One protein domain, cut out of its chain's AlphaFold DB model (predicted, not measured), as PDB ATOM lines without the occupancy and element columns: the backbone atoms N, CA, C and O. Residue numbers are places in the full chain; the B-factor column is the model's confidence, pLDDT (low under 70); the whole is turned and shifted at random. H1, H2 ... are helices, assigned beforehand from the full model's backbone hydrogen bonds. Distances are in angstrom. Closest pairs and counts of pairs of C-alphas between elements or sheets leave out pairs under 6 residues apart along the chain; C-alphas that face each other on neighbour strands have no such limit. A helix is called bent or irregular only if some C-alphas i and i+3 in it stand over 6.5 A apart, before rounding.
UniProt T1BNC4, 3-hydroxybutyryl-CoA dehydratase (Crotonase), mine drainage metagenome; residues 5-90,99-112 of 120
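This is residues 5 to 90 and 99 to 112 of the 120 residues of the protein "3-hydroxybutyryl-CoA dehydratase (Crotonase)" of mine drainage metagenome (UniProt T1BNC4). Look for a loose, open frame of six helices with few contacts between them, not a packed bundle. At one end of its longest axis H4 and H5 meet near their ends in a wide corner, and the far end of H5 comes back near H1; H1 and H2 make a steeply tilted pair, H3 lies between this pair and the long link to H4, and H6 sits off by itself at the other end, beyond a cut. The 100 printed residues hold six named helices, in the order H1 H2 H3 H4 H5 H6, and no named strand; the class is all helix, with 66 residues in helices. The whole is loose, with a radius of gyration of the C-alphas of 17.8 A and spans of 49 by 39 by 26 A.

Begin with the longest helix, H5, residues 73 to 87. Before it in the chain comes H4, residues 57 to 69, and the two are close but not clearly touching: their closest C-alphas, those of Ile 68 and Val 76, are 7.6 A apart. The lines of H4 and H5 are about perpendicular, at 74 degrees. Go to Thr 87, where H5 ends, and look across to H1, residues 12 to 22: the C-alphas of Arg 17 and Thr 87, the closest of these two helices, are 7.5 A apart. H1 and H5 are close but not clearly touching, and about perpendicular at 80 degrees. From H1 move to H2, residues 24 to 33. H1 and H2 touch, with 4 pairs of C-alphas within 8 A, the closest being those of Val 19 and Thr 27 at 5.8 A. They run opposite ways at a steep tilt of 68 degrees, only just short of about perpendicular. H3, residues 39 to 44, touches no helix; it is apart from H2 and from H4. H6, residues 101 to 111, touches no helix and is apart from H1, H2, H3, H4 and H5. In the backbones of H1, H2, H3, H4 and H6 every O i to N i+4 pair is within hydrogen-bond range; in H5, 10 of 11 are.

Find C-alpha 73 at (78.406, 160.363, 76.709); from there H5 runs 21.3 A to C-alpha 87 at (97.602, 155.541, 84.446). H4 measures 18.2 A from C-alpha 57 to C-alpha 69. The first helix, H1, begins with C-alpha 12 at (109.038, 152.515, 79.011) and is 15.1 A long. H2 follows with 14.2 A, and H3, six residues, with 8.8 A. H6 is 15.0 A long and ends with C-alpha 111 at (107.384, 133.347, 62.826). Not one of the six helices is bent or irregular.

The two C-alphas farthest apart, those of Ser 70 and His 102, are 49.8 A apart. Four stretches stand free: residues 53 to 59, of which 57 to 59 belong to H4; residues 62 to 67, which belong to H4; residues 69 to 75, of which 73 to 75 belong to H5; and residues 77 to 86, which belong to H5. Without these stretches the body has 70 residues and spans 43 by 32 by 28 A. The links H1 to H2, H2 to H3 and H4 to H5 are tight; the link H3 to H4, residues 45 to 56, is long. The link H5 to H6 runs across the cut: residues 91 to 98 are not printed, and C-alphas 90 and 99 are 22.2 A apart. The mean pLDDT of the printed part is 88.0, and that of H6 is 71. Residues 88 to 90, 99, 101, 104 and 111 to 112 of the model are under 70.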
ATOM      1  N   LYS A   5     111.008 137.567  71.587       73.31
ATOM      2  CA  LYS A   5     111.097 136.597  70.480       73.31
ATOM      3  C   LYS A   5     111.122 137.265  69.104       73.31
ATOM      4  O   LYS A   5     111.583 136.641  68.158       73.31
ATOM      5  N   LEU A   6     110.598 138.485  68.993       75.69
ATOM      6  CA  LEU A   6     110.494 139.240  67.747       75.69
ATOM      7  C   LEU A   6     111.548 140.353  67.619       75.69
ATOM      8  O   LEU A   6     111.476 141.123  66.668       75.69
ATOM      9  N   GLY A   7     112.496 140.468  68.559       72.38
ATOM     10  CA  GLY A   7     113.497 141.546  68.547       72.38
ATOM     11  C   GLY A   7     112.891 142.949  68.705       72.38
ATOM     12  O   GLY A   7     113.477 143.941  68.279       72.38
ATOM     13  N   ILE A   8     111.685 143.046  69.275       78.25
ATOM     14  CA  ILE A   8     110.972 144.317  69.428       78.25
ATOM     15  C   ILE A   8     111.457 144.994  70.711       78.25
ATOM     16  O   ILE A   8     111.298 144.440  71.800       78.25
ATOM     17  N   MET A   9     112.004 146.207  70.610       76.06
ATOM     18  CA  MET A   9     112.309 147.003  71.800       76.06
ATOM     19  C   MET A   9     111.025 147.559  72.419       76.06
ATOM     20  O   MET A   9     110.092 147.970  71.726       76.06
ATOM     21  N   LEU A  10     110.978 147.564  73.748       78.19
ATOM     22  CA  LEU A  10     109.826 148.028  74.514       78.19
ATOM     23  C   LEU A  10     109.959 149.499  74.863       78.19
ATOM     24  O   LEU A  10     110.980 149.910  75.407       78.19
ATOM     25  N   SER A  11     108.881 150.257  74.671       81.06
ATOM     26  CA  SER A  11     108.780 151.570  75.298       81.06
ATOM     27  C   SER A  11     108.616 151.427  76.814       81.06
ATOM     28  O   SER A  11     107.941 150.519  77.319       81.06
ATOM     29  N   ARG A  12     109.198 152.362  77.562       81.88
ATOM     30  CA  ARG A  12     109.038 152.515  79.011       81.88
ATOM     31  C   ARG A  12     107.567 152.631  79.386       81.88
ATOM     32  O   ARG A  12     107.129 152.039  80.369       81.88
ATOM     33  N   ASN A  13     106.785 153.337  78.572       81.44
ATOM     34  CA  ASN A  13     105.345 153.472  78.766       81.44
ATOM     35  C   ASN A  13     104.601 152.139  78.650       81.44
ATOM     36  O   ASN A  13     103.704 151.859  79.450       81.44
ATOM     37  N   PHE A  14     104.994 151.286  77.704       83.50
ATOM     38  CA  PHE A  14     104.439 149.946  77.591       83.50
ATOM     39  C   PHE A  14     104.820 149.071  78.794       83.50
ATOM     40  O   PHE A  14     103.947 148.464  79.418       83.50
ATOM     41  N   ALA A  15     106.103 149.060  79.168       87.56
ATOM     42  CA  ALA A  15     106.583 148.307  80.324       87.56
ATOM     43  C   ALA A  15     105.872 148.737  81.618       87.56
ATOM     44  O   ALA A  15     105.407 147.888  82.375       87.56
ATOM     45  N   ARG A  16     105.697 150.046  81.838       87.12
ATOM     46  CA  ARG A  16     104.993 150.598  83.005       87.12
ATOM     47  C   ARG A  16     103.544 150.123  83.087       87.12
ATOM     48  O   ARG A  16     103.107 149.713  84.156       87.12
ATOM     49  N   ARG A  17     102.809 150.117  81.968       87.69
ATOM     50  CA  ARG A  17     101.431 149.591  81.929       87.69
ATOM     51  C   ARG A  17     101.375 148.119  82.328       87.69
ATOM     52  O   ARG A  17     100.522 147.745  83.126       87.69
ATOM     53  N   LEU A  18     102.294 147.301  81.815       90.44
ATOM     54  CA  LEU A  18     102.355 145.890  82.190       90.44
ATOM     55  C   LEU A  18     102.695 145.699  83.666       90.44
ATOM     56  O   LEU A  18     102.042 144.891  84.317       90.44
ATOM     57  N   VAL A  19     103.669 146.442  84.199       92.38
ATOM     58  CA  VAL A  19     104.038 146.362  85.622       92.38
ATOM     59  C   VAL A  19     102.873 146.789  86.515       92.38
ATOM     60  O   VAL A  19     102.634 146.140  87.528       92.38
ATOM     61  N   ASN A  20     102.103 147.807  86.125       90.88
ATOM     62  CA  ASN A  20     100.934 148.255  86.889       90.88
ATOM     63  C   ASN A  20      99.830 147.190  86.982       90.88
ATOM     64  O   ASN A  20      99.119 147.148  87.980       90.88
ATOM     65  N   VAL A  21      99.678 146.342  85.960       91.44
ATOM     66  CA  VAL A  21      98.664 145.272  85.948       91.44
ATOM     67  C   VAL A  21      99.196 143.984  86.580       91.44
ATOM     68  O   VAL A  21      98.509 143.341  87.366       91.44
ATOM     69  N   LEU A  22     100.426 143.596  86.243       93.06
ATOM     70  CA  LEU A  22     100.974 142.268  86.532       93.06
ATOM     71  C   LEU A  22     101.926 142.227  87.733       93.06
ATOM     72  O   LEU A  22     102.190 141.147  88.268       93.06
ATOM     73  N   GLY A  23     102.494 143.371  88.110       93.31
ATOM     74  CA  GLY A  23     103.676 143.458  88.961       93.31
ATOM     75  C   GLY A  23     104.975 143.101  88.224       93.31
ATOM     76  O   GLY A  23     104.990 142.397  87.213       93.31
ATOM     77  N   GLU A  24     106.102 143.567  88.767       95.00
ATOM     78  CA  GLU A  24     107.427 143.484  88.133       95.00
ATOM     79  C   GLU A  24     107.830 142.056  87.727       95.00
ATOM     80  O   GLU A  24     108.267 141.824  86.597       95.00
ATOM     81  N   SER A  25     107.669 141.088  88.635       95.94
ATOM     82  CA  SER A  25     108.133 139.712  88.418       95.94
ATOM     83  C   SER A  25     107.427 139.036  87.241       95.94
ATOM     84  O   SER A  25     108.082 138.424  86.398       95.94
ATOM     85  N   ARG A  26     106.096 139.151  87.164       93.62
ATOM     86  CA  ARG A  26     105.297 138.540  86.090       93.62
ATOM     87  C   ARG A  26     105.505 139.263  84.766       93.62
ATOM     88  O   ARG A  26     105.578 138.619  83.725       93.62
ATOM     89  N   THR A  27     105.664 140.589  84.793       93.31
ATOM     90  CA  THR A  27     106.023 141.348  83.591       93.31
ATOM     91  C   THR A  27     107.339 140.848  82.995       93.31
ATOM     92  O   THR A  27     107.383 140.539  81.806       93.31
ATOM     93  N   LYS A  28     108.393 140.702  83.809       93.00
ATOM     94  CA  LYS A  28     109.689 140.179  83.351       93.00
ATOM     95  C   LYS A  28     109.570 138.761  82.789       93.00
ATOM     96  O   LYS A  28     110.058 138.509  81.693       93.00
ATOM     97  N   GLU A  29     108.870 137.864  83.483       92.75
ATOM     98  CA  GLU A  29     108.645 136.491  83.008       92.75
ATOM     99  C   GLU A  29     107.976 136.469  81.626       92.75
ATOM    100  O   GLU A  29     108.507 135.855  80.700       92.75
ATOM    101  N   LEU A  30     106.864 137.184  81.436       91.88
ATOM    102  CA  LEU A  30     106.135 137.182  80.163       91.88
ATOM    103  C   LEU A  30     106.907 137.820  79.007       91.88
ATOM    104  O   LEU A  30     106.767 137.366  77.864       91.88
ATOM    105  N   LEU A  31     107.681 138.870  79.289       90.19
ATOM    106  CA  LEU A  31     108.484 139.573  78.292       90.19
ATOM    107  C   LEU A  31     109.702 138.752  77.867       90.19
ATOM    108  O   LEU A  31     109.981 138.672  76.674       90.19
ATOM    109  N   PHE A  32     110.394 138.120  78.816       90.25
ATOM    110  CA  PHE A  32     111.627 137.379  78.542       90.25
ATOM    111  C   PHE A  32     111.356 135.991  77.964       90.25
ATOM    112  O   PHE A  32     112.027 135.568  77.027       90.25
ATOM    113  N   THR A  33     110.348 135.279  78.477       90.50
ATOM    114  CA  THR A  33     110.022 133.925  77.993       90.50
ATOM    115  C   THR A  33     109.196 133.950  76.710       90.50
ATOM    116  O   THR A  33     109.146 132.975  75.954       90.50
ATOM    117  N   GLY A  34     108.471 135.045  76.471       88.19
ATOM    118  CA  GLY A  34     107.484 135.123  75.407       88.19
ATOM    119  C   GLY A  34     106.390 134.054  75.511       88.19
ATOM    120  O   GLY A  34     105.785 133.736  74.484       88.19
ATOM    121  N   ARG A  35     106.138 133.486  76.703       89.06
ATOM    122  CA  ARG A  35     105.085 132.487  76.945       89.06
ATOM    123  C   ARG A  35     103.702 133.053  76.606       89.06
ATOM    124  O   ARG A  35     103.469 134.263  76.710       89.06
ATOM    125  N   LEU A  36     102.805 132.188  76.138       89.25
ATOM    126  CA  LEU A  36     101.398 132.517  75.920       89.25
ATOM    127  C   LEU A  36     100.594 132.171  77.172       89.25
ATOM    128  O   LEU A  36     100.847 131.147  77.800       89.25
ATOM    129  N   LEU A  37      99.646 133.041  77.506       91.38
ATOM    130  CA  LEU A  37      98.664 132.802  78.556       91.38
ATOM    131  C   LEU A  37      97.375 132.311  77.910       91.38
ATOM    132  O   LEU A  37      96.978 132.834  76.864       91.38
ATOM    133  N   ASN A  38      96.718 131.340  78.533       94.06
ATOM    134  CA  ASN A  38      95.332 131.036  78.198       94.06
ATOM    135  C   ASN A  38      94.385 132.104  78.787       94.06
ATOM    136  O   ASN A  38      94.810 132.980  79.547       94.06
ATOM    137  N   GLY A  39      93.100 132.055  78.416       94.06
ATOM    138  CA  GLY A  39      92.119 133.054  78.851       94.06
ATOM    139  C   GLY A  39      92.014 133.159  80.374       94.06
ATOM    140  O   GLY A  39      92.046 134.258  80.921       94.06
ATOM    141  N   GLU A  40      91.972 132.022  81.066       95.75
ATOM    142  CA  GLU A  40      91.803 131.980  82.517       95.75
ATOM    143  C   GLU A  40      93.037 132.504  83.262       95.75
ATOM    144  O   GLU A  40      92.913 133.308  84.186       95.75
ATOM    145  N   GLU A  41      94.242 132.147  82.814       94.75
ATOM    146  CA  GLU A  41      95.478 132.736  83.339       94.75
ATOM    147  C   GLU A  41      95.501 134.255  83.136       94.75
ATOM    148  O   GLU A  41      95.853 134.997  84.053       94.75
ATOM    149  N   ALA A  42      95.096 134.732  81.953       95.00
ATOM    150  CA  ALA A  42      95.037 136.159  81.657       95.00
ATOM    151  C   ALA A  42      94.046 136.893  82.576       95.00
ATOM    152  O   ALA A  42      94.331 138.013  83.004       95.00
ATOM    153  N   ARG A  43      92.922 136.257  82.925       95.81
ATOM    154  CA  ARG A  43      91.939 136.785  83.880       95.81
ATOM    155  C   ARG A  43      92.503 136.852  85.291       95.81
ATOM    156  O   ARG A  43      92.423 137.896  85.930       95.81
ATOM    157  N   VAL A  44      93.130 135.772  85.762       94.81
ATOM    158  CA  VAL A  44      93.791 135.722  87.079       94.81
ATOM    159  C   VAL A  44      94.909 136.761  87.177       94.81
ATOM    160  O   VAL A  44      95.152 137.324  88.243       94.81
ATOM    161  N   TYR A  45      95.590 137.041  86.067       93.81
ATOM    162  CA  TYR A  45      96.647 138.048  85.998       93.81
ATOM    163  C   TYR A  45      96.104 139.476  85.841       93.81
ATOM    164  O   TYR A  45      96.886 140.418  85.905       93.81
ATOM    165  N   GLY A  46      94.793 139.657  85.645       92.12
ATOM    166  CA  GLY A  46      94.162 140.967  85.478       92.12
ATOM    167  C   GLY A  46      94.361 141.601  84.097       92.12
ATOM    168  O   GLY A  46      94.064 142.778  83.919       92.12
ATOM    169  N   LEU A  47      94.853 140.844  83.109       93.38
ATOM    170  CA  LEU A  47      95.012 141.318  81.726       93.38
ATOM    171  C   LEU A  47      93.679 141.422  80.988       93.38
ATOM    172  O   LEU A  47      93.539 142.239  80.080       93.38
ATOM    173  N   VAL A  48      92.718 140.582  81.363       94.94
ATOM    174  CA  VAL A  48      91.342 140.627  80.864       94.94
ATOM    175  C   VAL A  48      90.383 140.693  82.042       94.94
ATOM    176  O   VAL A  48      90.634 140.111  83.096       94.94
ATOM    177  N   SER A  49      89.277 141.410  81.867       93.94
ATOM    178  CA  SER A  49      88.256 141.573  82.903       93.94
ATOM    179  C   SER A  49      87.315 140.372  83.019       93.94
ATOM    180  O   SER A  49      86.747 140.154  84.086       93.94
ATOM    181  N   LEU A  50      87.145 139.593  81.945       94.81
ATOM    182  CA  LEU A  50      86.276 138.418  81.902       94.81
ATOM    183  C   LEU A  50      86.795 137.378  80.906       94.81
ATOM    184  O   LEU A  50      87.519 137.710  79.966       94.81
ATOM    185  N   VAL A  51      86.385 136.131  81.117       96.50
ATOM    186  CA  VAL A  51      86.571 135.002  80.199       96.50
ATOM    187  C   VAL A  51      85.221 134.320  80.097       96.50
ATOM    188  O   VAL A  51      84.573 134.114  81.118       96.50
ATOM    189  N   GLU A  52      84.807 134.006  78.877       95.69
ATOM    190  CA  GLU A  52      83.518 133.383  78.592       95.69
ATOM    191  C   GLU A  52      83.665 132.346  77.490       95.69
ATOM    192  O   GLU A  52      84.617 132.387  76.700       95.69
ATOM    193  N   ASP A  53      82.681 131.457  77.413       94.75
ATOM    194  CA  ASP A  53      82.571 130.513  76.311       94.75
ATOM    195  C   ASP A  53      82.421 131.248  74.975       94.75
ATOM    196  O   ASP A  53      81.766 132.290  74.859       94.75
ATOM    197  N   SER A  54      82.985 130.668  73.914       92.94
ATOM    198  CA  SER A  54      82.977 131.278  72.579       92.94
ATOM    199  C   SER A  54      81.567 131.537  72.041       92.94
ATOM    200  O   SER A  54      81.377 132.455  71.251       92.94
ATOM    201  N   GLY A  55      80.579 130.740  72.464       96.06
ATOM    202  CA  GLY A  55      79.173 130.935  72.099       96.06
ATOM    203  C   GLY A  55      78.500 132.113  72.812       96.06
ATOM    204  O   GLY A  55      77.510 132.630  72.307       96.06
ATOM    205  N   LEU A  56      79.043 132.558  73.950       96.06
ATOM    206  CA  LEU A  56      78.436 133.569  74.825       96.06
ATOM    207  C   LEU A  56      79.173 134.914  74.798       96.06
ATOM    208  O   LEU A  56      78.598 135.948  75.149       96.06
ATOM    209  N   ILE A  57      80.429 134.936  74.338       96.00
ATOM    210  CA  ILE A  57      81.268 136.142  74.348       96.00
ATOM    211  C   ILE A  57      80.631 137.322  73.601       96.00
ATOM    212  O   ILE A  57      80.754 138.470  74.033       96.00
ATOM    213  N   TYR A  58      79.912 137.056  72.506       97.00
ATOM    214  CA  TYR A  58      79.242 138.095  71.724       97.00
ATOM    215  C   TYR A  58      78.132 138.777  72.530       97.00
ATOM    216  O   TYR A  58      78.085 140.006  72.615       97.00
ATOM    217  N   GLU A  59      77.278 137.986  73.179       97.38
ATOM    218  CA  GLU A  59      76.180 138.506  73.990       97.38
ATOM    219  C   GLU A  59      76.696 139.269  75.215       97.38
ATOM    220  O   GLU A  59      76.259 140.398  75.449       97.38
ATOM    221  N   ARG A  60      77.702 138.738  75.932       97.00
ATOM    222  CA  ARG A  60      78.343 139.463  77.048       97.00
ATOM    223  C   ARG A  60      79.007 140.766  76.614       97.00
ATOM    224  O   ARG A  60      78.958 141.759  77.350       97.00
ATOM    225  N   THR A  61      79.602 140.792  75.423       96.56
ATOM    226  CA  THR A  61      80.176 142.020  74.859       96.56
ATOM    227  C   THR A  61      79.079 143.053  74.608       96.56
ATOM    228  O   THR A  61      79.205 144.201  75.037       96.56
ATOM    229  N   LEU A  62      77.971 142.652  73.976       98.00
ATOM    230  CA  LEU A  62      76.838 143.544  73.723       98.00
ATOM    231  C   LEU A  62      76.203 144.067  75.010       98.00
ATOM    232  O   LEU A  62      75.847 145.242  75.066       98.00
ATOM    233  N   GLU A  63      76.069 143.236  76.039       97.94
ATOM    234  CA  GLU A  63      75.558 143.668  77.339       97.94
ATOM    235  C   GLU A  63      76.421 144.781  77.942       97.94
ATOM    236  O   GLU A  63      75.901 145.826  78.335       97.94
ATOM    237  N   THR A  64      77.744 144.605  77.921       97.25
ATOM    238  CA  THR A  64      78.695 145.616  78.406       97.25
ATOM    239  C   THR A  64      78.585 146.913  77.599       97.25
ATOM    240  O   THR A  64      78.505 148.003  78.167       97.25
ATOM    241  N   CYS A  65      78.509 146.811  76.269       97.50
ATOM    242  CA  CYS A  65      78.328 147.968  75.395       97.50
ATOM    243  C   CYS A  65      77.009 148.704  75.671       97.50
ATOM    244  O   CYS A  65      77.004 149.932  75.729       97.50
ATOM    245  N   ARG A  66      75.901 147.977  75.875       98.44
ATOM    246  CA  ARG A  66      74.593 148.562  76.213       98.44
ATOM    247  C   ARG A  66      74.630 149.270  77.563       98.44
ATOM    248  O   ARG A  66      74.096 150.369  77.669       98.44
ATOM    249  N   ALA A  67      75.292 148.684  78.561       97.81
ATOM    250  CA  ALA A  67      75.475 149.315  79.864       97.81
ATOM    251  C   ALA A  67      76.223 150.653  79.733       97.81
ATOM    252  O   ALA A  67      75.728 151.677  80.197       97.81
ATOM    253  N   ILE A  68      77.346 150.684  79.005       98.00
ATOM    254  CA  ILE A  68      78.103 151.923  78.750       98.00
ATOM    255  C   ILE A  68      77.255 152.946  77.977       98.00
ATOM    256  O   ILE A  68      77.226 154.123  78.335       98.00
ATOM    257  N   ALA A  69      76.544 152.505  76.935       98.00
ATOM    258  CA  ALA A  69      75.712 153.362  76.090       98.00
ATOM    259  C   ALA A  69      74.487 153.944  76.822       98.00
ATOM    260  O   ALA A  69      73.937 154.949  76.376       98.00
ATOM    261  N   SER A  70      74.075 153.344  77.943       98.06
ATOM    262  CA  SER A  70      72.988 153.852  78.790       98.06
ATOM    263  C   SER A  70      73.373 155.093  79.613       98.06
ATOM    264  O   SER A  70      72.500 155.749  80.180       98.06
ATOM    265  N   HIS A  71      74.663 155.440  79.678       97.81
ATOM    266  CA  HIS A  71      75.172 156.578  80.442       97.81
ATOM    267  C   HIS A  71      75.381 157.831  79.580       97.81
ATOM    268  O   HIS A  71      75.502 157.775  78.358       97.81
ATOM    269  N   TYR A  72      75.481 158.995  80.232       97.69
ATOM    270  CA  TYR A  72      75.753 160.260  79.546       97.69
ATOM    271  C   TYR A  72      77.111 160.217  78.813       97.69
ATOM    272  O   TYR A  72      78.142 160.020  79.469       97.69
ATOM    273  N   PRO A  73      77.171 160.492  77.491       96.81
ATOM    274  CA  PRO A  73      78.406 160.363  76.709       96.81
ATOM    275  C   PRO A  73      79.571 161.209  77.235       96.81
ATOM    276  O   PRO A  73      80.723 160.772  77.237       96.81
ATOM    277  N   ASN A  74      79.272 162.418  77.724       97.50
ATOM    278  CA  ASN A  74      80.280 163.303  78.304       97.50
ATOM    279  C   ASN A  74      80.846 162.740  79.612       97.50
ATOM    280  O   ASN A  74      82.052 162.811  79.814       97.50
ATOM    281  N   ALA A  75      80.013 162.136  80.466       97.81
ATOM    282  CA  ALA A  75      80.471 161.531  81.713       97.81
ATOM    283  C   ALA A  75      81.409 160.344  81.442       97.81
ATOM    284  O   ALA A  75      82.493 160.282  82.014       97.81
ATOM    285  N   VAL A  76      81.051 159.463  80.498       97.94
ATOM    286  CA  VAL A  76      81.907 158.334  80.081       97.94
ATOM    287  C   VAL A  76      83.244 158.832  79.522       97.94
ATOM    288  O   VAL A  76      84.302 158.314  79.881       97.94
ATOM    289  N   ARG A  77      83.222 159.874  78.679       97.25
ATOM    290  CA  ARG A  77      84.445 160.474  78.124       97.25
ATOM    291  C   ARG A  77      85.338 161.063  79.217       97.25
ATOM    292  O   ARG A  77      86.540 160.819  79.195       97.25
ATOM    293  N   GLN A  78      84.768 161.819  80.154       97.44
ATOM    294  CA  GLN A  78      85.531 162.420  81.250       97.44
ATOM    295  C   GLN A  78      86.100 161.359  82.193       97.44
ATOM    296  O   GLN A  78      87.264 161.454  82.566       97.44
ATOM    297  N   ALA A  79      85.336 160.310  82.506       96.38
ATOM    298  CA  ALA A  79      85.824 159.185  83.298       96.38
ATOM    299  C   ALA A  79      87.034 158.510  82.634       96.38
ATOM    300  O   ALA A  79      88.043 158.274  83.293       96.38
ATOM    301  N   LYS A  80      86.974 158.273  81.316       93.56
ATOM    302  CA  LYS A  80      88.107 157.727  80.559       93.56
ATOM    303  C   LYS A  80      89.342 158.628  80.651       93.56
ATOM    304  O   LYS A  80      90.413 158.141  80.984       93.56
ATOM    305  N   ILE A  81      89.183 159.934  80.416       93.69
ATOM    306  CA  ILE A  81      90.289 160.903  80.495       93.69
ATOM    307  C   ILE A  81      90.901 160.933  81.902       93.69
ATOM    308  O   ILE A  81      92.122 160.951  82.035       93.69
ATOM    309  N   ALA A  82      90.072 160.918  82.948       93.88
ATOM    310  CA  ALA A  82      90.531 160.941  84.336       93.88
ATOM    311  C   ALA A  82      91.314 159.675  84.722       93.88
ATOM    312  O   ALA A  82      92.292 159.759  85.458       93.88
ATOM    313  N   VAL A  83      90.916 158.504  84.218       91.25
ATOM    314  CA  VAL A  83      91.672 157.257  84.423       91.25
ATOM    315  C   VAL A  83      92.965 157.265  83.605       91.25
ATOM    316  O   VAL A  83      94.028 156.902  84.115       91.25
ATOM    317  N   ASP A  84      92.903 157.708  82.352       87.38
ATOM    318  CA  ASP A  84      94.066 157.783  81.466       87.38
ATOM    319  C   ASP A  84      95.134 158.732  82.034       87.38
ATOM    320  O   ASP A  84      96.317 158.407  81.986       87.38
ATOM    321  N   SER A  85      94.752 159.854  82.654       85.25
ATOM    322  CA  SER A  85      95.705 160.834  83.198       85.25
ATOM    323  C   SER A  85      96.513 160.334  84.400       85.25
ATOM    324  O   SER A  85      97.628 160.804  84.617       85.25
ATOM    325  N   VAL A  86      95.989 159.373  85.169       84.69
ATOM    326  CA  VAL A  86      96.699 158.782  86.321       84.69
ATOM    327  C   VAL A  86      97.398 157.468  85.979       84.69
ATOM    328  O   VAL A  86      98.306 157.042  86.689       84.69
ATOM    329  N   THR A  87      97.006 156.814  84.883       76.94
ATOM    330  CA  THR A  87      97.602 155.541  84.446       76.94
ATOM    331  C   THR A  87      98.645 155.726  83.343       76.94
ATOM    332  O   THR A  87      99.604 154.953  83.255       76.94
ATOM    333  N   ILE A  88      98.533 156.775  82.530       69.12
ATOM    334  CA  ILE A  88      99.458 157.130  81.458       69.12
ATOM    335  C   ILE A  88     100.277 158.344  81.918       69.12
ATOM    336  O   ILE A  88      99.854 159.483  81.779       69.12
ATOM    337  N   ALA A  89     101.471 158.102  82.465       64.19
ATOM    338  CA  ALA A  89     102.502 159.122  82.576       64.19
ATOM    339  C   ALA A  89     102.755 159.764  81.201       64.19
ATOM    340  O   ALA A  89     102.623 159.072  80.180       64.19
ATOM    341  N   PRO A  90     103.122 161.056  81.180       63.09
ATOM    342  CA  PRO A  90     103.531 161.735  79.964       63.09
ATOM    343  C   PRO A  90     104.603 160.936  79.223       63.09
ATOM    344  O   PRO A  90     105.327 160.129  79.811       63.09
ATOM    345  N   VAL A  99     113.376 149.144  66.158       63.59
ATOM    346  CA  VAL A  99     113.330 147.723  65.869       63.59
ATOM    347  C   VAL A  99     114.700 147.399  65.308       63.59
ATOM    348  O   VAL A  99     115.116 148.038  64.339       63.59
ATOM    349  N   ASP A 100     115.409 146.447  65.913       71.56
ATOM    350  CA  ASP A 100     116.623 145.952  65.277       71.56
ATOM    351  C   ASP A 100     116.202 145.290  63.959       71.56
ATOM    352  O   ASP A 100     115.488 144.285  63.937       71.56
ATOM    353  N   ALA A 101     116.556 145.929  62.844       66.81
ATOM    354  CA  ALA A 101     116.077 145.524  61.530       66.81
ATOM    355  C   ALA A 101     116.558 144.112  61.163       66.81
ATOM    356  O   ALA A 101     115.867 143.404  60.424       66.81
ATOM    357  N   HIS A 102     117.715 143.695  61.687       70.44
ATOM    358  CA  HIS A 102     118.248 142.362  61.470       70.44
ATOM    359  C   HIS A 102     117.436 141.333  62.260       70.44
ATOM    360  O   HIS A 102     116.832 140.448  61.645       70.44
ATOM    361  N   ASP A 103     117.317 141.513  63.578       71.00
ATOM    362  CA  ASP A 103     116.604 140.584  64.461       71.00
ATOM    363  C   ASP A 103     115.124 140.474  64.106       71.00
ATOM    364  O   ASP A 103     114.564 139.377  64.077       71.00
ATOM    365  N   PHE A 104     114.482 141.591  63.771       68.75
ATOM    366  CA  PHE A 104     113.079 141.589  63.380       68.75
ATOM    367  C   PHE A 104     112.854 140.850  62.064       68.75
ATOM    368  O   PHE A 104     111.920 140.055  61.961       68.75
ATOM    369  N   SER A 105     113.710 141.060  61.059       70.69
ATOM    370  CA  SER A 105     113.585 140.358  59.777       70.69
ATOM    371  C   SER A 105     113.752 138.842  59.935       70.69
ATOM    372  O   SER A 105     112.976 138.070  59.366       70.69
ATOM    373  N   GLU A 106     114.703 138.411  60.764       72.75
ATOM    374  CA  GLU A 106     114.941 137.005  61.084       72.75
ATOM    375  C   GLU A 106     113.802 136.407  61.910       72.75
ATOM    376  O   GLU A 106     113.325 135.304  61.626       72.75
ATOM    377  N   ALA A 107     113.303 137.143  62.900       70.56
ATOM    378  CA  ALA A 107     112.198 136.689  63.722       70.56
ATOM    379  C   ALA A 107     110.896 136.574  62.921       70.56
ATOM    380  O   ALA A 107     110.198 135.571  63.049       70.56
ATOM    381  N   VAL A 108     110.591 137.535  62.041       75.69
ATOM    382  CA  VAL A 108     109.435 137.461  61.131       75.69
ATOM    383  C   VAL A 108     109.562 136.272  60.179       75.69
ATOM    384  O   VAL A 108     108.579 135.560  59.986       75.69
ATOM    385  N   ARG A 109     110.756 135.997  59.633       74.75
ATOM    386  CA  ARG A 109     111.000 134.811  58.788       74.75
ATOM    387  C   ARG A 109     110.729 133.499  59.522       74.75
ATOM    388  O   ARG A 109     110.184 132.581  58.922       74.75
ATOM    389  N   ARG A 110     111.098 133.407  60.802       71.06
ATOM    390  CA  ARG A 110     110.857 132.219  61.642       71.06
ATOM    391  C   ARG A 110     109.414 132.120  62.135       71.06
ATOM    392  O   ARG A 110     108.933 131.022  62.389       71.06
ATOM    393  N   PHE A 111     108.749 133.261  62.313       67.19
ATOM    394  CA  PHE A 111     107.384 133.347  62.826       67.19
ATOM    395  C   PHE A 111     106.331 133.147  61.735       67.19
ATOM    396  O   PHE A 111     105.273 132.585  62.011       67.19
ATOM    397  N   ALA A 112     106.600 133.591  60.505       61.84
ATOM    398  CA  ALA A 112     105.749 133.294  59.367       61.84
ATOM    399  C   ALA A 112     105.811 131.780  59.114       61.84
ATOM    400  O   ALA A 112     106.874 131.281  58.738       61.84
TER     401      ALA A 112